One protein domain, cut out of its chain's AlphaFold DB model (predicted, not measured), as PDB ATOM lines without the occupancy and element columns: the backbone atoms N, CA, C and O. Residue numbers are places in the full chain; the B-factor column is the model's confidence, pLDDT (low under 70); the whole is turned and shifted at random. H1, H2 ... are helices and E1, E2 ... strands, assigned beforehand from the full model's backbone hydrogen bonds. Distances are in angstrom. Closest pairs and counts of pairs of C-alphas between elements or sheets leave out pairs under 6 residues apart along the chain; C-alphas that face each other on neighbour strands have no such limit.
ATOM      1  N   GLY A  24      13.180 -11.114   7.300       42.94
ATOM      2  CA  GLY A  24      12.531  -9.983   7.970       42.94
ATOM      3  C   GLY A  24      12.544 -10.017   9.497       42.94
ATOM      4  O   GLY A  24      11.483  -9.952  10.114       42.94
ATOM      5  N   MET A  25      13.724 -10.051  10.129       38.75
ATOM      6  CA  MET A  25      13.789  -9.592  11.521       38.75
ATOM      7  C   MET A  25      13.424  -8.096  11.553       38.75
ATOM      8  O   MET A  25      13.992  -7.330  10.772       38.75
ATOM      9  N   PRO A  26      12.458  -7.666  12.385       38.19
ATOM     10  CA  PRO A  26      12.090  -6.261  12.470       38.19
ATOM     11  C   PRO A  26      13.308  -5.461  12.931       38.19
ATOM     12  O   PRO A  26      13.905  -5.791  13.960       38.19
ATOM     13  N   ALA A  27      13.659  -4.407  12.191       45.25
ATOM     14  CA  ALA A  27      14.535  -3.362  12.703       45.25
ATOM     15  C   ALA A  27      13.903  -2.855  14.006       45.25
ATOM     16  O   ALA A  27      12.830  -2.248  13.998       45.25
ATOM     17  N   SER A  28      14.502  -3.227  15.133       50.44
ATOM     18  CA  SER A  28      14.006  -2.866  16.456       50.44
ATOM     19  C   SER A  28      14.751  -1.615  16.878       50.44
ATOM     20  O   SER A  28      15.880  -1.708  17.345       50.44
ATOM     21  N   ALA A  29      14.128  -0.460  16.659       51.06
ATOM     22  CA  ALA A  29      14.612   0.806  17.183       51.06
ATOM     23  C   ALA A  29      14.152   0.930  18.643       51.06
ATOM     24  O   ALA A  29      12.948   0.963  18.915       51.06
ATOM     25  N   LEU A  30      15.092   0.949  19.590       63.41
ATOM     26  CA  LEU A  30      14.797   1.225  20.997       63.41
ATOM     27  C   LEU A  30      15.193   2.665  21.315       63.41
ATOM     28  O   LEU A  30      16.363   3.027  21.212       63.41
ATOM     29  N   GLU A  31      14.215   3.469  21.726       60.91
ATOM     30  CA  GLU A  31      14.434   4.850  22.148       60.91
ATOM     31  C   GLU A  31      14.408   4.933  23.677       60.91
ATOM     32  O   GLU A  31      13.431   4.542  24.323       60.91
ATOM     33  N   TYR A  32      15.491   5.438  24.268       71.62
ATOM     34  CA  TYR A  32      15.556   5.714  25.701       71.62
ATOM     35  C   TYR A  32      15.851   7.190  25.937       71.62
ATOM     36  O   TYR A  32      16.815   7.742  25.400       71.62
ATOM     37  N   GLN A  33      15.029   7.827  26.769       60.72
ATOM     38  CA  GLN A  33      15.176   9.232  27.122       60.72
ATOM     39  C   GLN A  33      15.556   9.349  28.598       60.72
ATOM     40  O   GLN A  33      14.767   9.020  29.485       60.72
ATOM     41  N   PHE A  34      16.769   9.831  28.875       64.50
ATOM     42  CA  PHE A  34      17.245  10.055  30.239       64.50
ATOM     43  C   PHE A  34      17.794  11.466  30.387       64.50
ATOM     44  O   PHE A  34      18.766  11.835  29.735       64.50
ATOM     45  N   GLY A  35      17.170  12.274  31.250       69.69
ATOM     46  CA  GLY A  35      17.715  13.576  31.651       69.69
ATOM     47  C   GLY A  35      18.012  14.552  30.500       69.69
ATOM     48  O   GLY A  35      18.925  15.361  30.622       69.69
ATOM     49  N   GLY A  36      17.279  14.470  29.382       76.94
ATOM     50  CA  GLY A  36      17.488  15.315  28.196       76.94
ATOM     51  C   GLY A  36      18.447  14.744  27.145       76.94
ATOM     52  O   GLY A  36      18.671  15.396  26.128       76.94
ATOM     53  N   VAL A  37      18.988  13.542  27.360       84.12
ATOM     54  CA  VAL A  37      19.692  12.755  26.337       84.12
ATOM     55  C   VAL A  37      18.691  11.805  25.677       84.12
ATOM     56  O   VAL A  37      17.982  11.078  26.378       84.12
ATOM     57  N   GLN A  38      18.626  11.823  24.347       85.25
ATOM     58  CA  GLN A  38      17.840  10.893  23.530       85.25
ATOM     59  C   GLN A  38      18.790   9.873  22.913       85.25
ATOM     60  O   GLN A  38      19.704  10.264  22.192       85.25
ATOM     61  N   ILE A  39      18.604   8.592  23.216       85.75
ATOM     62  CA  ILE A  39      19.436   7.512  22.688       85.75
ATOM     63  C   ILE A  39      18.595   6.676  21.726       85.75
ATOM     64  O   ILE A  39      17.555   6.157  22.126       85.75
ATOM     65  N   TYR A  40      19.081   6.537  20.497       81.50
ATOM     66  CA  TYR A  40      18.579   5.649  19.458       81.50
ATOM     67  C   TYR A  40      19.517   4.459  19.326       81.50
ATOM     68  O   TYR A  40      20.742   4.616  19.280       81.50
ATOM     69  N   PHE A  41      18.927   3.274  19.272       84.38
ATOM     70  CA  PHE A  41      19.638   2.030  19.052       84.38
ATOM     71  C   PHE A  41      18.957   1.270  17.923       84.38
ATOM     72  O   PHE A  41      17.846   0.774  18.116       84.38
ATOM     73  N   ASP A  42      19.627   1.179  16.776       81.06
ATOM     74  CA  ASP A  42      19.147   0.451  15.610       81.06
ATOM     75  C   ASP A  42      20.001  -0.797  15.401       81.06
ATOM     76  O   ASP A  42      21.191  -0.730  15.087       81.06
ATOM     77  N   THR A  43      19.382  -1.965  15.547       82.75
ATOM     78  CA  THR A  43      20.029  -3.245  15.257       82.75
ATOM     79  C   THR A  43      19.475  -3.847  13.980       82.75
ATOM     80  O   THR A  43      18.267  -4.040  13.838       82.75
ATOM     81  N   THR A  44      20.379  -4.237  13.085       82.19
ATOM     82  CA  THR A  44      20.075  -5.065  11.920       82.19
ATOM     83  C   THR A  44      20.776  -6.408  12.064       82.19
ATOM     84  O   THR A  44      21.981  -6.455  12.295       82.19
ATOM     85  N   VAL A  45      20.031  -7.503  11.909       82.19
ATOM     86  CA  VAL A  45      20.571  -8.869  11.898       82.19
ATOM     87  C   VAL A  45      20.222  -9.516  10.567       82.19
ATOM     88  O   VAL A  45      19.068  -9.474  10.140       82.19
ATOM     89  N   SER A  46      21.205 -10.133   9.920       80.69
ATOM     90  CA  SER A  46      21.008 -10.906   8.696       80.69
ATOM     91  C   SER A  46      21.717 -12.250   8.792       80.69
ATOM     92  O   SER A  46      22.670 -12.422   9.549       80.69
ATOM     93  N   ALA A  47      21.232 -13.238   8.045       83.62
ATOM     94  CA  ALA A  47      21.898 -14.527   7.939       83.62
ATOM     95  C   ALA A  47      21.769 -15.082   6.526       83.62
ATOM     96  O   ALA A  47      20.767 -14.849   5.847       83.62
ATOM     97  N   GLY A  48      22.770 -15.843   6.100       82.31
ATOM     98  CA  GLY A  48      22.820 -16.440   4.776       82.31
ATOM     99  C   GLY A  48      23.626 -17.728   4.773       82.31
ATOM    100  O   GLY A  48      24.548 -17.909   5.561       82.31
ATOM    101  N   VAL A  49      23.280 -18.631   3.861       86.94
ATOM    102  CA  VAL A  49      24.029 -19.866   3.626       86.94
ATOM    103  C   VAL A  49      24.381 -19.970   2.149       86.94
ATOM    104  O   VAL A  49      23.614 -19.535   1.288       86.94
ATOM    105  N   SER A  50      25.529 -20.562   1.844       87.31
ATOM    106  CA  SER A  50      25.926 -20.905   0.479       87.31
ATOM    107  C   SER A  50      26.331 -22.366   0.407       87.31
ATOM    108  O   SER A  50      26.920 -22.900   1.346       87.31
ATOM    109  N   ALA A  51      25.995 -23.006  -0.708       89.88
ATOM    110  CA  ALA A  51      26.350 -24.388  -0.979       89.88
ATOM    111  C   ALA A  51      26.957 -24.503  -2.373       89.88
ATOM    112  O   ALA A  51      26.531 -23.822  -3.314       89.88
ATOM    113  N   ARG A  52      27.917 -25.411  -2.528       88.38
ATOM    114  CA  ARG A  52      28.437 -25.773  -3.843       88.38
ATOM    115  C   ARG A  52      27.395 -26.630  -4.561       88.38
ATOM    116  O   ARG A  52      26.989 -27.663  -4.057       88.38
ATOM    117  N   VAL A  53      26.968 -26.236  -5.757       90.50
ATOM    118  CA  VAL A  53      25.955 -26.986  -6.540       90.50
ATOM    119  C   VAL A  53      26.548 -27.783  -7.702       90.50
ATOM    120  O   VAL A  53      25.897 -28.663  -8.268       90.50
ATOM    121  N   SER A  54      27.793 -27.482  -8.066       88.38
ATOM    122  CA  SER A  54      28.526 -28.138  -9.140       88.38
ATOM    123  C   SER A  54      29.574 -29.100  -8.597       88.38
ATOM    124  O   SER A  54      30.109 -28.928  -7.503       88.38
ATOM    125  N   GLY A 129      28.048 -20.307   6.109       88.25
ATOM    126  CA  GLY A 129      26.829 -20.171   6.902       88.25
ATOM    127  C   GLY A 129      26.967 -19.001   7.867       88.25
ATOM    128  O   GLY A 129      27.302 -19.200   9.033       88.25
ATOM    129  N   VAL A 130      26.740 -17.791   7.358       86.31
ATOM    130  CA  VAL A 130      27.053 -16.533   8.037       86.31
ATOM    131  C   VAL A 130      25.838 -15.937   8.741       86.31
ATOM    132  O   VAL A 130      24.740 -15.899   8.188       86.31
ATOM    133  N   VAL A 131      26.057 -15.412   9.941       87.19
ATOM    134  CA  VAL A 131      25.169 -14.485  10.646       87.19
ATOM    135  C   VAL A 131      25.920 -13.172  10.808       87.19
ATOM    136  O   VAL A 131      27.071 -13.169  11.239       87.19
ATOM    137  N   LYS A 132      25.282 -12.061  10.456       85.94
ATOM    138  CA  LYS A 132      25.810 -10.705  10.608       85.94
ATOM    139  C   LYS A 132      24.896  -9.894  11.514       85.94
ATOM    140  O   LYS A 132      23.676 -10.054  11.482       85.94
ATOM    141  N   MET A 133      25.486  -8.995  12.286       85.94
ATOM    142  CA  MET A 133      24.777  -8.060  13.143       85.94
ATOM    143  C   MET A 133      25.459  -6.699  13.094       85.94
ATOM    144  O   MET A 133      26.632  -6.571  13.444       85.94
ATOM    145  N   THR A 134      24.699  -5.682  12.709       85.00
ATOM    146  CA  THR A 134      25.121  -4.282  12.721       85.00
ATOM    147  C   THR A 134      24.301  -3.522  13.755       85.00
ATOM    148  O   THR A 134      23.079  -3.652  13.793       85.00
ATOM    149  N   ASN A 135      24.976  -2.746  14.597       86.44
ATOM    150  CA  ASN A 135      24.379  -1.913  15.631       86.44
ATOM    151  C   ASN A 135      24.768  -0.459  15.406       86.44
ATOM    152  O   ASN A 135      25.954  -0.126  15.481       86.44
ATOM    153  N   ASP A 136      23.768   0.389  15.210       88.00
ATOM    154  CA  ASP A 136      23.918   1.831  15.124       88.00
ATOM    155  C   ASP A 136      23.403   2.450  16.415       88.00
ATOM    156  O   ASP A 136      22.269   2.230  16.837       88.00
ATOM    157  N   ILE A 137      24.264   3.219  17.061       89.38
ATOM    158  CA  ILE A 137      23.991   3.846  18.344       89.38
ATOM    159  C   ILE A 137      24.139   5.341  18.144       89.38
ATOM    160  O   ILE A 137      25.228   5.825  17.831       89.38
ATOM    161  N   GLN A 138      23.058   6.082  18.350       89.88
ATOM    162  CA  GLN A 138      23.076   7.535  18.308       89.88
ATOM    163  C   GLN A 138      22.593   8.091  19.638       89.88
ATOM    164  O   GLN A 138      21.513   7.747  20.097       89.88
ATOM    165  N   ALA A 139      23.362   8.983  20.247       89.44
ATOM    166  CA  ALA A 139      22.932   9.719  21.426       89.44
ATOM    167  C   ALA A 139      22.943  11.218  21.126       89.44
ATOM    168  O   ALA A 139      23.984  11.788  20.811       89.44
ATOM    169  N   ASN A 140      21.782  11.850  21.252       89.31
ATOM    170  CA  ASN A 140      21.585  13.274  21.031       89.31
ATOM    171  C   ASN A 140      21.385  13.983  22.369       89.31
ATOM    172  O   ASN A 140      20.519  13.612  23.164       89.31
ATOM    173  N   TRP A 141      22.169  15.030  22.603       91.81
ATOM    174  CA  TRP A 141      22.056  15.886  23.774       91.81
ATOM    175  C   TRP A 141      22.254  17.344  23.372       91.81
ATOM    176  O   TRP A 141      23.355  17.755  23.011       91.81
ATOM    177  N   GLN A 142      21.185  18.137  23.464       91.44
ATOM    178  CA  GLN A 142      21.175  19.532  23.016       91.44
ATOM    179  C   GLN A 142      21.649  19.654  21.558       91.44
ATOM    180  O   GLN A 142      20.984  19.143  20.662       91.44
ATOM    181  N   ASN A 143      22.780  20.320  21.328       90.56
ATOM    182  CA  ASN A 143      23.395  20.504  20.023       90.56
ATOM    183  C   ASN A 143      24.515  19.493  19.728       90.56
ATOM    184  O   ASN A 143      25.217  19.668  18.739       90.56
ATOM    185  N   TYR A 144      24.710  18.481  20.577       91.44
ATOM    186  CA  TYR A 144      25.713  17.437  20.404       91.44
ATOM    187  C   TYR A 144      25.071  16.111  20.001       91.44
ATOM    188  O   TYR A 144      24.046  15.704  20.553       91.44
ATOM    189  N   THR A 145      25.748  15.390  19.114       90.19
ATOM    190  CA  THR A 145      25.402  14.030  18.699       90.19
ATOM    191  C   THR A 145      26.630  13.143  18.826       90.19
ATOM    192  O   THR A 145      27.661  13.415  18.219       90.19
ATOM    193  N   LEU A 146      26.523  12.062  19.589       91.50
ATOM    194  CA  LEU A 146      27.462  10.944  19.562       91.50
ATOM    195  C   LEU A 146      26.897   9.872  18.631       91.50
ATOM    196  O   LEU A 146      25.728   9.514  18.756       91.50
ATOM    197  N   PHE A 147      27.722   9.339  17.738       89.31
ATOM    198  CA  PHE A 147      27.355   8.223  16.876       89.31
ATOM    199  C   PHE A 147      28.420   7.134  16.928       89.31
ATOM    200  O   PHE A 147      29.612   7.430  16.829       89.31
ATOM    201  N   ALA A 148      27.983   5.884  17.051       89.88
ATOM    202  CA  ALA A 148      28.828   4.707  16.954       89.88
ATOM    203  C   ALA A 148      28.141   3.634  16.106       89.88
ATOM    204  O   ALA A 148      26.954   3.372  16.290       89.88
ATOM    205  N   ARG A 149      28.896   2.981  15.221       86.62
ATOM    206  CA  ARG A 149      28.430   1.834  14.436       86.62
ATOM    207  C   ARG A 149      29.351   0.649  14.653       86.62
ATOM    208  O   ARG A 149      30.540   0.735  14.348       86.62
ATOM    209  N   VAL A 150      28.797  -0.452  15.144       89.62
ATOM    210  CA  VAL A 150      29.517  -1.710  15.372       89.62
ATOM    211  C   VAL A 150      28.932  -2.777  14.465       89.62
ATOM    212  O   VAL A 150      27.743  -3.077  14.548       89.62
ATOM    213  N   ASN A 151      29.763  -3.365  13.621       86.94
ATOM    214  CA  ASN A 151      29.424  -4.505  12.795       86.94
ATOM    215  C   ASN A 151      30.087  -5.765  13.343       86.94
ATOM    216  O   ASN A 151      31.196  -5.727  13.858       86.94
ATOM    217  N   SER A 152      29.408  -6.894  13.235       89.94
ATOM    218  CA  SER A 152      29.948  -8.185  13.637       89.94
ATOM    219  C   SER A 152      29.418  -9.275  12.727       89.94
ATOM    220  O   SER A 152      28.288  -9.187  12.239       89.94
ATOM    221  N   PHE A 153      30.223 -10.302  12.484       89.31
ATOM    222  CA  PHE A 153      29.783 -11.470  11.734       89.31
ATOM    223  C   PHE A 153      30.403 -12.756  12.272       89.31
ATOM    224  O   PHE A 153      31.465 -12.743  12.889       89.31
ATOM    225  N   TYR A 154      29.722 -13.868  12.019       92.56
ATOM    226  CA  TYR A 154      30.164 -15.210  12.369       92.56
ATOM    227  C   TYR A 154      29.687 -16.210  11.313       92.56
ATOM    228  O   TYR A 154      28.494 -16.288  11.027       92.56
ATOM    229  N   ASP A 155      30.608 -16.982  10.750       92.31
ATOM    230  CA  ASP A 155      30.378 -18.028   9.765       92.31
ATOM    231  C   ASP A 155      30.630 -19.401  10.390       92.31
ATOM    232  O   ASP A 155      31.765 -19.830  10.596       92.31
ATOM    233  N   ALA A 156      29.542 -20.113  10.678       91.75
ATOM    234  CA  ALA A 156      29.589 -21.399  11.361       91.75
ATOM    235  C   ALA A 156      30.243 -22.511  10.525       91.75
ATOM    236  O   ALA A 156      30.704 -23.508  11.083       91.75
ATOM    237  N   VAL A 157      30.249 -22.372   9.196       90.19
ATOM    238  CA  VAL A 157      30.861 -23.351   8.293       90.19
ATOM    239  C   VAL A 157      32.362 -23.123   8.249       90.19
ATOM    240  O   VAL A 157      33.113 -24.077   8.440       90.19
ATOM    241  N   LEU A 158      32.792 -21.873   8.056       89.00
ATOM    242  CA  LEU A 158      34.211 -21.534   7.945       89.00
ATOM    243  C   LEU A 158      34.959 -21.575   9.288       89.00
ATOM    244  O   LEU A 158      36.163 -21.816   9.313       89.00
ATOM    245  N   ASP A 159      34.276 -21.384  10.419       91.81
ATOM    246  CA  ASP A 159      34.927 -21.508  11.729       91.81
ATOM    247  C   ASP A 159      35.103 -22.967  12.194       91.81
ATOM    248  O   ASP A 159      35.863 -23.278  13.116       91.81
ATOM    249  N   ASN A 160      34.401 -23.899  11.554       91.12
ATOM    250  CA  ASN A 160      34.430 -25.301  11.930       91.12
ATOM    251  C   ASN A 160      35.449 -26.079  11.089       91.12
ATOM    252  O   ASN A 160      35.222 -26.356   9.913       91.12
ATOM    253  N   ASP A 161      36.528 -26.535  11.725       89.62
ATOM    254  CA  ASP A 161      37.601 -27.294  11.069       89.62
ATOM    255  C   ASP A 161      37.100 -28.584  10.396       89.62
ATOM    256  O   ASP A 161      37.671 -29.031   9.406       89.62
ATOM    257  N   SER A 162      36.009 -29.174  10.899       88.56
ATOM    258  CA  SER A 162      35.416 -30.389  10.320       88.56
ATOM    259  C   SER A 162      34.613 -30.154   9.037       88.56
ATOM    260  O   SER A 162      34.215 -31.128   8.397       88.56
ATOM    261  N   SER A 163      34.379 -28.891   8.660       87.19
ATOM    262  CA  SER A 163      33.742 -28.515   7.393       87.19
ATOM    263  C   SER A 163      34.683 -28.640   6.192       87.19
ATOM    264  O   SER A 163      34.216 -28.614   5.059       87.19
ATOM    265  N   TYR A 164      35.995 -28.745   6.428       88.06
ATOM    266  CA  TYR A 164      37.019 -28.784   5.386       88.06
ATOM    267  C   TYR A 164      37.461 -30.220   5.105       88.06
ATOM    268  O   TYR A 164      37.757 -30.978   6.028       88.06
ATOM    269  N   GLU A 165      37.573 -30.591   3.829       87.38
ATOM    270  CA  GLU A 165      38.095 -31.911   3.456       87.38
ATOM    271  C   GLU A 165      39.619 -32.034   3.625       87.38
ATOM    272  O   GLU A 165      40.106 -33.099   4.007       87.38
ATOM    273  N   ARG A 166      40.385 -30.964   3.354       85.31
ATOM    274  CA  ARG A 166      41.859 -30.985   3.416       85.31
ATOM    275  C   ARG A 166      42.408 -30.138   4.553       85.31
ATOM    276  O   ARG A 166      42.942 -30.674   5.521       85.31
ATOM    277  N   PHE A 167      42.323 -28.819   4.402       85.06
ATOM    278  CA  PHE A 167      42.976 -27.857   5.282       85.06
ATOM    279  C   PHE A 167      41.973 -26.803   5.733       85.06
ATOM    280  O   PHE A 167      41.422 -26.065   4.914       85.06
ATOM    281  N   ALA A 168      41.762 -26.746   7.046       88.88
ATOM    282  CA  ALA A 168      40.983 -25.703   7.691       88.88
ATOM    283  C   ALA A 168      41.748 -24.373   7.736       88.88
ATOM    284  O   ALA A 168      42.976 -24.332   7.610       88.88
ATOM    285  N   LEU A 169      41.010 -23.282   7.943       87.25
ATOM    286  CA  LEU A 169      41.602 -21.968   8.171       87.25
ATOM    287  C   LEU A 169      42.443 -21.979   9.451       87.25
ATOM    288  O   LEU A 169      42.040 -22.524  10.480       87.25
ATOM    289  N   ASN A 170      43.604 -21.331   9.398       89.69
ATOM    290  CA  ASN A 170      44.361 -21.033  10.606       89.69
ATOM    291  C   ASN A 170      43.633 -19.968  11.443       89.69
ATOM    292  O   ASN A 170      42.759 -19.256  10.952       89.69
ATOM    293  N   GLU A 171      44.036 -19.816  12.704       87.31
ATOM    294  CA  GLU A 171      43.391 -18.872  13.624       87.31
ATOM    295  C   GLU A 171      43.389 -17.425  13.099       87.31
ATOM    296  O   GLU A 171      42.396 -16.725  13.252       87.31
ATOM    297  N   GLY A 172      44.449 -16.995  12.403       87.69
ATOM    298  CA  GLY A 172      44.485 -15.679  11.752       87.69
ATOM    299  C   GLY A 172      43.463 -15.543  10.620       87.69
ATOM    300  O   GLY A 172      42.705 -14.585  10.587       87.69
ATOM    301  N   GLY A 173      43.369 -16.539   9.738       84.50
ATOM    302  CA  GLY A 173      42.402 -16.551   8.640       84.50
ATOM    303  C   GLY A 173      40.954 -16.682   9.114       84.50
ATOM    304  O   GLY A 173      40.047 -16.237   8.416       84.50
ATOM    305  N   LYS A 174      40.719 -17.247  10.306       89.75
ATOM    306  CA  LYS A 174      39.391 -17.261  10.932       89.75
ATOM    307  C   LYS A 174      38.929 -15.864  11.328       89.75
ATOM    308  O   LYS A 174      37.749 -15.586  11.160       89.75
ATOM    309  N   VAL A 175      39.827 -14.995  11.794       86.94
ATOM    310  CA  VAL A 175      39.480 -13.598  12.107       86.94
ATOM    311  C   VAL A 175      39.047 -12.848  10.840       86.94
ATOM    312  O   VAL A 175      38.059 -12.130  10.847       86.94
ATOM    313  N   ASP A 176      39.688 -13.106   9.702       84.50
ATOM    314  CA  ASP A 176      39.343 -12.387   8.467       84.50
ATOM    315  C   ASP A 176      38.113 -12.974   7.741       84.50
ATOM    316  O   ASP A 176      37.302 -12.260   7.136       84.50
ATOM    317  N   ALA A 177      37.977 -14.305   7.743       84.44
ATOM    318  CA  ALA A 177      37.023 -15.010   6.885       84.44
ATOM    319  C   ALA A 177      35.860 -15.668   7.634       84.44
ATOM    320  O   ALA A 177      34.806 -15.864   7.030       84.44
ATOM    321  N   ALA A 178      36.026 -16.008   8.915       89.62
ATOM    322  CA  ALA A 178      35.026 -16.749   9.679       89.62
ATOM    323  C   ALA A 178      34.327 -15.898  10.745       89.62
ATOM    324  O   ALA A 178      33.125 -16.048  10.922       89.62
ATOM    325  N   ARG A 179      35.016 -14.994  11.446       92.12
ATOM    326  CA  ARG A 179      34.407 -14.168  12.496       92.12
ATOM    327  C   ARG A 179      35.154 -12.863  12.709       92.12
ATOM    328  O   ARG A 179      36.361 -12.898  12.886       92.12
ATOM    329  N   ASP A 180      34.435 -11.756  12.833       90.69
ATOM    330  CA  ASP A 180      35.045 -10.498  13.267       90.69
ATOM    331  C   ASP A 180      34.041  -9.552  13.931       90.69
ATOM    332  O   ASP A 180      32.819  -9.726  13.817       90.69
ATOM    333  N   ILE A 181      34.573  -8.547  14.628       91.50
ATOM    334  CA  ILE A 181      33.837  -7.418  15.191       91.50
ATOM    335  C   ILE A 181      34.558  -6.123  14.815       91.50
ATOM    336  O   ILE A 181      35.575  -5.753  15.402       91.50
ATOM    337  N   ASP A 182      33.938  -5.377  13.913       86.56
ATOM    338  CA  ASP A 182      34.422  -4.100  13.423       86.56
ATOM    339  C   ASP A 182      33.666  -2.951  14.078       86.56
ATOM    340  O   ASP A 182      32.455  -2.790  13.920       86.56
ATOM    341  N   LEU A 183      34.388  -2.057  14.749       86.00
ATOM    342  CA  LEU A 183      33.880  -0.698  14.894       86.00
ATOM    343  C   LEU A 183      34.031  -0.061  13.508       86.00
ATOM    344  O   LEU A 183      35.142  -0.039  12.982       86.00
ATOM    345  N   LEU A 184      32.960   0.471  12.931       83.56
ATOM    346  CA  LEU A 184      32.999   1.158  11.638       83.56
ATOM    347  C   LEU A 184      33.128   2.663  11.876       83.56
ATOM    348  O   LEU A 184      34.174   3.254  11.612       83.56
ATOM    349  N   ASP A 185      32.153   3.243  12.568       84.94
ATOM    350  CA  ASP A 185      32.100   4.676  12.850       84.94
ATOM    351  C   ASP A 185      32.129   4.940  14.353       84.94
ATOM    352  O   ASP A 185      31.506   4.218  15.131       84.94
ATOM    353  N   LEU A 186      32.842   5.989  14.755       91.31
ATOM    354  CA  LEU A 186      32.755   6.565  16.093       91.31
ATOM    355  C   LEU A 186      33.108   8.046  16.012       91.31
ATOM    356  O   LEU A 186      34.280   8.404  15.851       91.31
ATOM    357  N   TYR A 187      32.104   8.903  16.148       88.31
ATOM    358  CA  TYR A 187      32.302  10.343  16.112       88.31
ATOM    359  C   TYR A 187      31.384  11.085  17.074       88.31
ATOM    360  O   TYR A 187      30.305  10.620  17.443       88.31
ATOM    361  N   VAL A 188      31.817  12.289  17.429       92.31
ATOM    362  CA  VAL A 188      30.987  13.302  18.077       92.31
ATOM    363  C   VAL A 188      30.825  14.461  17.104       92.31
ATOM    364  O   VAL A 188      31.806  14.928  16.522       92.31
ATOM    365  N   SER A 189      29.595  14.927  16.913       90.44
ATOM    366  CA  SER A 189      29.295  16.153  16.184       90.44
ATOM    367  C   SER A 189      28.595  17.179  17.058       90.44
ATOM    368  O   SER A 189      27.934  16.826  18.032       90.44
ATOM    369  N   ALA A 190      28.756  18.446  16.703       91.88
ATOM    370  CA  ALA A 190      28.110  19.572  17.342       91.88
ATOM    371  C   ALA A 190      27.634  20.584  16.299       91.88
ATOM    372  O   ALA A 190      28.402  20.981  15.418       91.88
ATOM    373  N   ASP A 191      26.389  21.022  16.433       91.44
ATOM    374  CA  ASP A 191      25.777  22.026  15.572       91.44
ATOM    375  C   ASP A 191      25.797  23.402  16.248       91.44
ATOM    376  O   ASP A 191      25.453  23.557  17.423       91.44
ATOM    377  N   TYR A 192      26.214  24.420  15.501       90.25
ATOM    378  CA  TYR A 192      26.289  25.809  15.938       90.25
ATOM    379  C   TYR A 192      25.784  26.740  14.838       90.25
ATOM    380  O   TYR A 192      25.873  26.421  13.660       90.25
ATOM    381  N   ASN A 193      25.314  27.928  15.213       90.62
ATOM    382  CA  ASN A 193      25.039  29.004  14.262       90.62
ATOM    383  C   ASN A 193      26.082  30.107  14.459       90.62
ATOM    384  O   ASN A 193      26.216  30.640  15.562       90.62
ATOM    385  N   VAL A 194      26.828  30.439  13.406       87.94
ATOM    386  CA  VAL A 194      27.808  31.534  13.411       87.94
ATOM    387  C   VAL A 194      27.270  32.650  12.522       87.94
ATOM    388  O   VAL A 194      27.363  32.590  11.297       87.94
ATOM    389  N   GLY A 195      26.664  33.665  13.144       89.69
ATOM    390  CA  GLY A 195      25.850  34.646  12.419       89.69
ATOM    391  C   GLY A 195      24.598  33.976  11.848       89.69
ATOM    392  O   GLY A 195      23.893  33.287  12.582       89.69
ATOM    393  N   ASP A 196      24.373  34.128  10.543       88.12
ATOM    394  CA  ASP A 196      23.254  33.504   9.817       88.12
ATOM    395  C   ASP A 196      23.632  32.165   9.147       88.12
ATOM    396  O   ASP A 196      22.869  31.629   8.343       88.12
ATOM    397  N   LEU A 197      24.824  31.627   9.436       88.00
ATOM    398  CA  LEU A 197      25.337  30.405   8.814       88.00
ATOM    399  C   LEU A 197      25.307  29.225   9.802       88.00
ATOM    400  O   LEU A 197      25.924  29.322  10.871       88.00
ATOM    401  N   PRO A 198      24.656  28.098   9.453       89.00
ATOM    402  CA  PRO A 198      24.767  26.870  10.227       89.00
ATOM    403  C   PRO A 198      26.157  26.246  10.033       89.00
ATOM    404  O   PRO A 198      26.662  26.131   8.915       89.00
ATOM    405  N   LEU A 199      26.772  25.830  11.134       87.81
ATOM    406  CA  LEU A 199      28.078  25.188  11.209       87.81
ATOM    407  C   LEU A 199      27.935  23.847  11.935       87.81
ATOM    408  O   LEU A 199      27.581  23.818  13.111       87.81
ATOM    409  N   ASN A 200      28.284  22.754  11.261       87.06
ATOM    410  CA  ASN A 200      28.439  21.439  11.882       87.06
ATOM    411  C   ASN A 200      29.933  21.148  12.077       87.06
ATOM    412  O   ASN A 200      30.710  21.186  11.121       87.06
ATOM    413  N   LEU A 201      30.339  20.866  13.312       87.81
ATOM    414  CA  LEU A 201      31.684  20.409  13.651       87.81
ATOM    415  C   LEU A 201      31.617  18.931  14.011       87.81
ATOM    416  O   LEU A 201      30.855  18.562  14.897       87.81
ATOM    417  N   ARG A 202      32.425  18.087  13.370       87.88
ATOM    418  CA  ARG A 202      32.463  16.643  13.627       87.88
ATOM    419  C   ARG A 202      33.896  16.169  13.818       87.88
ATOM    420  O   ARG A 202      34.776  16.544  13.049       87.88
ATOM    421  N   ILE A 203      34.122  15.363  14.852       88.62
ATOM    422  CA  ILE A 203      35.437  14.824  15.210       88.62
ATOM    423  C   ILE A 203      35.290  13.330  15.506       88.62
ATOM    424  O   ILE A 203      34.459  12.935  16.324       88.62
ATOM    425  N   GLY A 204      36.115  12.506  14.860       86.75
ATOM    426  CA  GLY A 204      36.159  11.059  15.069       86.75
ATOM    427  C   GLY A 204      36.436  10.286  13.786       86.75
ATOM    428  O   GLY A 204      36.774  10.876  12.759       86.75
ATOM    429  N   ARG A 205      36.283   8.961  13.853       79.31
ATOM    430  CA  ARG A 205      36.363   8.082  12.685       79.31
ATOM    431  C   ARG A 205      34.992   8.017  12.025       79.31
ATOM    432  O   ARG A 205      34.001   7.716  12.693       79.31
ATOM    433  N   GLN A 206      34.943   8.337  10.739       65.69
ATOM    434  CA  GLN A 206      33.696   8.528  10.010       65.69
ATOM    435  C   GLN A 206      33.796   7.969   8.591       65.69
ATOM    436  O   GLN A 206      34.700   8.323   7.838       65.69
ATOM    437  N   VAL A 207      32.812   7.177   8.191       58.69
ATOM    438  CA  VAL A 207      32.511   6.929   6.785       58.69
ATOM    439  C   VAL A 207      31.629   8.076   6.298       58.69
ATOM    440  O   VAL A 207      30.462   8.205   6.679       58.69
ATOM    441  N   ILE A 208      32.181   8.962   5.465       49.22
ATOM    442  CA  ILE A 208      31.394  10.041   4.863       49.22
ATOM    443  C   ILE A 208      30.703   9.507   3.606       49.22
ATOM    444  O   ILE A 208      31.274   9.506   2.519       49.22
ATOM    445  N   ASN A 209      29.453   9.073   3.750       41.88
ATOM    446  CA  ASN A 209      28.622   8.680   2.618       41.88
ATOM    447  C   ASN A 209      27.854   9.903   2.080       41.88
ATOM    448  O   ASN A 209      26.811  10.282   2.610       41.88
ATOM    449  N   TRP A 210      28.374  10.540   1.027       38.94
ATOM    450  CA  TRP A 210      27.681  11.611   0.300       38.94
ATOM    451  C   TRP A 210      26.662  11.022  -0.694       38.94
ATOM    452  O   TRP A 210      26.787  11.206  -1.898       38.94
ATOM    453  N   GLY A 211      25.657  10.302  -0.191       35.34
ATOM    454  CA  GLY A 211      24.530   9.796  -0.981       35.34
ATOM    455  C   GLY A 211      24.852   8.580  -1.858       35.34
ATOM    456  O   GLY A 211      25.475   8.677  -2.912       35.34
ATOM    457  N   GLU A 212      24.317   7.423  -1.478       38.81
ATOM    458  CA  GLU A 212      24.270   6.243  -2.337       38.81
ATOM    459  C   GLU A 212      23.118   6.393  -3.345       38.81
ATOM    460  O   GLU A 212      21.959   6.089  -3.066       38.81
ATOM    461  N   GLY A 213      23.425   6.904  -4.537       35.56
ATOM    462  CA  GLY A 213      22.543   6.745  -5.687       35.56
ATOM    463  C   GLY A 213      22.577   5.290  -6.152       35.56
ATOM    464  O   GLY A 213      23.535   4.881  -6.801       35.56
ATOM    465  N   THR A 214      21.514   4.528  -5.884       39.75
ATOM    466  CA  THR A 214      21.310   3.101  -6.231       39.75
ATOM    467  C   THR A 214      21.397   2.762  -7.738       39.75
ATOM    468  O   THR A 214      21.061   1.652  -8.132       39.75
ATOM    469  N   PHE A 215      21.824   3.670  -8.626       37.34
ATOM    470  CA  PHE A 215      21.762   3.441 -10.078       37.34
ATOM    471  C   PHE A 215      23.000   3.804 -10.909       37.34
ATOM    472  O   PHE A 215      22.991   3.511 -12.103       37.34
ATOM    473  N   ILE A 216      24.077   4.385 -10.352       36.78
ATOM    474  CA  ILE A 216      25.305   4.653 -11.133       36.78
ATOM    475  C   ILE A 216      26.578   4.275 -10.355       36.78
ATOM    476  O   ILE A 216      26.973   4.931  -9.398       36.78
ATOM    477  N   LEU A 217      27.252   3.234 -10.856       35.12
ATOM    478  CA  LEU A 217      28.480   2.568 -10.380       35.12
ATOM    479  C   LEU A 217      29.782   3.409 -10.404       35.12
ATOM    480  O   LEU A 217      30.868   2.842 -10.419       35.12
ATOM    481  N   ASN A 218      29.723   4.740 -10.441       37.69
ATOM    482  CA  ASN A 218      30.922   5.597 -10.488       37.69
ATOM    483  C   ASN A 218      30.677   6.937  -9.775       37.69
ATOM    484  O   ASN A 218      30.643   7.996 -10.399       37.69
ATOM    485  N   GLY A 219      30.465   6.887  -8.460       29.08
ATOM    486  CA  GLY A 219      30.435   8.065  -7.587       29.08
ATOM    487  C   GLY A 219      31.714   8.174  -6.759       29.08
ATOM    488  O   GLY A 219      32.370   7.164  -6.518       29.08
ATOM    489  N   VAL A 220      32.060   9.393  -6.328       38.25
ATOM    490  CA  VAL A 220      33.243   9.783  -5.528       38.25
ATOM    491  C   VAL A 220      33.195   9.162  -4.121       38.25
ATOM    492  O   VAL A 220      33.058   9.838  -3.111       38.25
ATOM    493  N   ASN A 221      33.288   7.840  -4.070       30.98
ATOM    494  CA  ASN A 221      33.455   7.010  -2.881       30.98
ATOM    495  C   ASN A 221      34.878   6.415  -2.887       30.98
ATOM    496  O   ASN A 221      35.115   5.272  -2.517       30.98
ATOM    497  N   SER A 222      35.841   7.183  -3.417       32.88
ATOM    498  CA  SER A 222      37.209   6.741  -3.723       32.88
ATOM    499  C   SER A 222      38.199   6.940  -2.571       32.88
ATOM    500  O   SER A 222      39.407   6.907  -2.798       32.88
ATOM    501  N   VAL A 223      37.718   7.204  -1.354       41.22
ATOM    502  CA  VAL A 223      38.564   7.437  -0.168       41.22
ATOM    503  C   VAL A 223      38.114   6.536   0.980       41.22
ATOM    504  O   VAL A 223      37.968   6.948   2.121       41.22
ATOM    505  N   SER A 224      37.821   5.287   0.658       36.69
ATOM    506  CA  SER A 224      37.555   4.224   1.617       36.69
ATOM    507  C   SER A 224      38.118   2.959   0.980       36.69
ATOM    508  O   SER A 224      37.681   2.623  -0.127       36.69
ATOM    509  N   PRO A 225      39.173   2.333   1.538       36.81
ATOM    510  CA  PRO A 225      39.732   1.135   0.934       36.81
ATOM    511  C   PRO A 225      38.632   0.080   0.776       36.81
ATOM    512  O   PRO A 225      37.787  -0.104   1.648       36.81
ATOM    513  N   LEU A 226      38.606  -0.554  -0.392       41.66
ATOM    514  CA  LEU A 226      37.585  -1.532  -0.741       41.66
ATOM    515  C   LEU A 226      37.902  -2.859  -0.055       41.66
ATOM    516  O   LEU A 226      38.948  -3.449  -0.339       41.66
ATOM    517  N   ASP A 227      36.994  -3.362   0.783       43.31
ATOM    518  CA  ASP A 227      37.076  -4.747   1.246       43.31
ATOM    519  C   ASP A 227      36.442  -5.684   0.206       43.31
ATOM    520  O   ASP A 227      35.227  -5.875   0.114       43.31
ATOM    521  N   VAL A 228      37.299  -6.279  -0.619       48.03
ATOM    522  CA  VAL A 228      36.909  -7.231  -1.667       48.03
ATOM    523  C   VAL A 228      36.387  -8.566  -1.123       48.03
ATOM    524  O   VAL A 228      35.731  -9.303  -1.866       48.03
ATOM    525  N   ASN A 229      36.643  -8.893   0.147       43.00
ATOM    526  CA  ASN A 229      36.132 -10.112   0.769       43.00
ATOM    527  C   ASN A 229      34.675  -9.947   1.213       43.00
ATOM    528  O   ASN A 229      33.902 -10.904   1.120       43.00
ATOM    529  N   ALA A 230      34.265  -8.731   1.591       46.47
ATOM    530  CA  ALA A 230      32.890  -8.423   1.980       46.47
ATOM    531  C   ALA A 230      31.879  -8.692   0.844       46.47
ATOM    532  O   ALA A 230      30.836  -9.302   1.080       46.47
ATOM    533  N   PHE A 231      32.224  -8.366  -0.410       49.62
ATOM    534  CA  PHE A 231      31.359  -8.583  -1.586       49.62
ATOM    535  C   PHE A 231      31.173 -10.049  -2.001       49.62
ATOM    536  O   PHE A 231      30.286 -10.357  -2.796       49.62
ATOM    537  N   ARG A 232      32.005 -10.969  -1.496       51.78
ATOM    538  CA  ARG A 232      31.881 -12.408  -1.790       51.78
ATOM    539  C   ARG A 232      30.934 -13.128  -0.831       51.78
ATOM    540  O   ARG A 232      30.629 -14.299  -1.051       51.78
ATOM    541  N   ARG A 233      30.458 -12.439   0.210       54.91
ATOM    542  CA  ARG A 233      29.484 -12.968   1.165       54.91
ATOM    543  C   ARG A 233      28.074 -12.857   0.555       54.91
ATOM    544  O   ARG A 233      27.726 -11.800   0.027       54.91
ATOM    545  N   PRO A 234      27.243 -13.912   0.596       37.06
ATOM    546  CA  PRO A 234      25.858 -13.832   0.132       37.06
ATOM    547  C   PRO A 234      25.091 -12.707   0.849       37.06
ATOM    548  O   PRO A 234      25.155 -12.610   2.073       37.06
ATOM    549  N   GLY A 235      24.372 -11.866   0.097       42.84
ATOM    550  CA  GLY A 235      23.625 -10.724   0.645       42.84
ATOM    551  C   GLY A 235      24.455  -9.460   0.907       42.84
ATOM    552  O   GLY A 235      24.042  -8.642   1.719       42.84
ATOM    553  N   ALA A 236      25.620  -9.308   0.264       40.31
ATOM    554  CA  ALA A 236      26.456  -8.116   0.401       40.31
ATOM    555  C   ALA A 236      25.737  -6.836  -0.063       40.31
ATOM    556  O   ALA A 236      25.240  -6.761  -1.190       40.31
ATOM    557  N   GLU A 237      25.716  -5.821   0.799       45.69
ATOM    558  CA  GLU A 237      25.218  -4.478   0.484       45.69
ATOM    559  C   GLU A 237      26.388  -3.543   0.130       45.69
ATOM    560  O   GLU A 237      27.495  -3.704   0.642       45.69
ATOM    561  N   ILE A 238      26.168  -2.532  -0.725       48.44
ATOM    562  CA  ILE A 238      27.238  -1.628  -1.215       48.44
ATOM    563  C   ILE A 238      27.959  -0.903  -0.064       48.44
ATOM    564  O   ILE A 238      29.160  -0.648  -0.140       48.44
ATOM    565  N   LYS A 239      27.254  -0.639   1.036       45.75
ATOM    566  CA  LYS A 239      27.789  -0.000   2.244       45.75
ATOM    567  C   LYS A 239      28.750  -0.868   3.074       45.75
ATOM    568  O   LYS A 239      29.439  -0.325   3.926       45.75
ATOM    569  N   GLU A 240      28.813  -2.181   2.840       41.81
ATOM    570  CA  GLU A 240      29.713  -3.104   3.558       41.81
ATOM    571  C   GLU A 240      31.126  -3.164   2.947       41.81
ATOM    572  O   GLU A 240      32.035  -3.716   3.558       41.81
ATOM    573  N   GLY A 241      31.321  -2.617   1.743       44.69
ATOM    574  CA  GLY A 241      32.611  -2.621   1.044       44.69
ATOM    575  C   GLY A 241      33.462  -1.367   1.249       44.69
ATOM    576  O   GLY A 241      34.545  -1.286   0.675       44.69
ATOM    577  N   LEU A 242      32.977  -0.379   2.009       42.72
ATOM    578  CA  LEU A 242      33.651   0.902   2.232       42.72
ATOM    579  C   LEU A 242      34.283   0.911   3.626       42.72
ATOM    580  O   LEU A 242      33.596   1.133   4.621       42.72
ATOM    581  N   LEU A 243      35.593   0.667   3.701       45.28
ATOM    582  CA  LEU A 243      36.341   0.780   4.953       45.28
ATOM    583  C   LEU A 243      36.611   2.259   5.281       45.28
ATOM    584  O   LEU A 243      37.005   3.009   4.391       45.28
ATOM    585  N   PRO A 244      36.460   2.703   6.537       41.75
ATOM    586  CA  PRO A 244      36.752   4.083   6.920       41.75
ATOM    587  C   PRO A 244      38.237   4.437   6.715       41.75
ATOM    588  O   PRO A 244      39.111   3.580   6.858       41.75
ATOM    589  N   VAL A 245      38.519   5.712   6.429       45.19
ATOM    590  CA  VAL A 245      39.874   6.309   6.446       45.19
ATOM    591  C   VAL A 245      40.107   7.166   7.680       45.19
ATOM    592  O   VAL A 245      39.119   7.707   8.228       45.19
TER     593      VAL A 245
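Overview. This is residues 24 to 54 and 129 to 245 of the 245 residues of the protein "Conserved protein" of Tepidicaulis marinus (UniProt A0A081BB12). A long, twisted wall of six strands runs the length of the model, with the unnamed stretch of residues 206 to 245 looped over one face and the other face bare. The short helix H1 sits beside the strands near one end, while the tip of the E5 and E6 hairpin, residues 193 to 198, sticks out at the other. The printed part has 148 residues, with one named helix and six named strands in the order E1, E2, E3, E4, H1, E5, E6 along the chain; the sheet's order is E1, E2, E3, E4, E5, E6, all antiparallel, and the class is mostly strand, with strands holding 72 of the 79 residues in named elements. It is loose, with a radius of gyration of the C-alphas of 19.1 A, and spans 68 by 39 by 30 A.

Along the chain. E1 covers residues 28 to 34, from C-alpha 28 at (14.006, -2.866, 16.456). E2, residues 37 to 51, is 46.6 A long; E3, residues 129 to 141, 40.1 A; E4, residues 144 to 155, 37.3 A. H1 is residues 171 to 177. E5, residues 179 to 194, is 46.2 A long, and E6, residues 197 to 205, ends at C-alpha 205 (36.363, 8.082, 12.685).

Arrangement. E2 and E3 are antiparallel at 169 degrees, with N 40 and O 138 2.7 A apart. Hairpin E3 and E4 has N 133 and O 152 at 2.8 A; E4 and E5 have N 145 and O 189 at 2.8 A. Hairpins E1 and E2, with N 39 and O 32 at 2.9 A, and E5 and E6, with N 199 and O 192 at 2.7 A, hold the edge strands E1 and E6, which are apart. H1 is on the sheet and stands at the sheet's level, height 2.5 A; its closest C-alpha to E4 is Ala 177, 7.8 A from that of Asp 155. Every O i to N i+4 pair in H1 is within hydrogen-bond range.

Size, cuts and confidence. The C-alphas of Glu 165 and Gly 195, the two farthest apart, are 68.3 A apart. Residues 55 to 128 are not printed; C-alphas 54 and 129 are 18.0 A apart across this cut. E4 to H1 is a long link, whose residues 162 to 167 stand free. Mean pLDDT of the printed part is 72.8; residues 24 to 31, 33 to 35 and 206 to 245 are under 70.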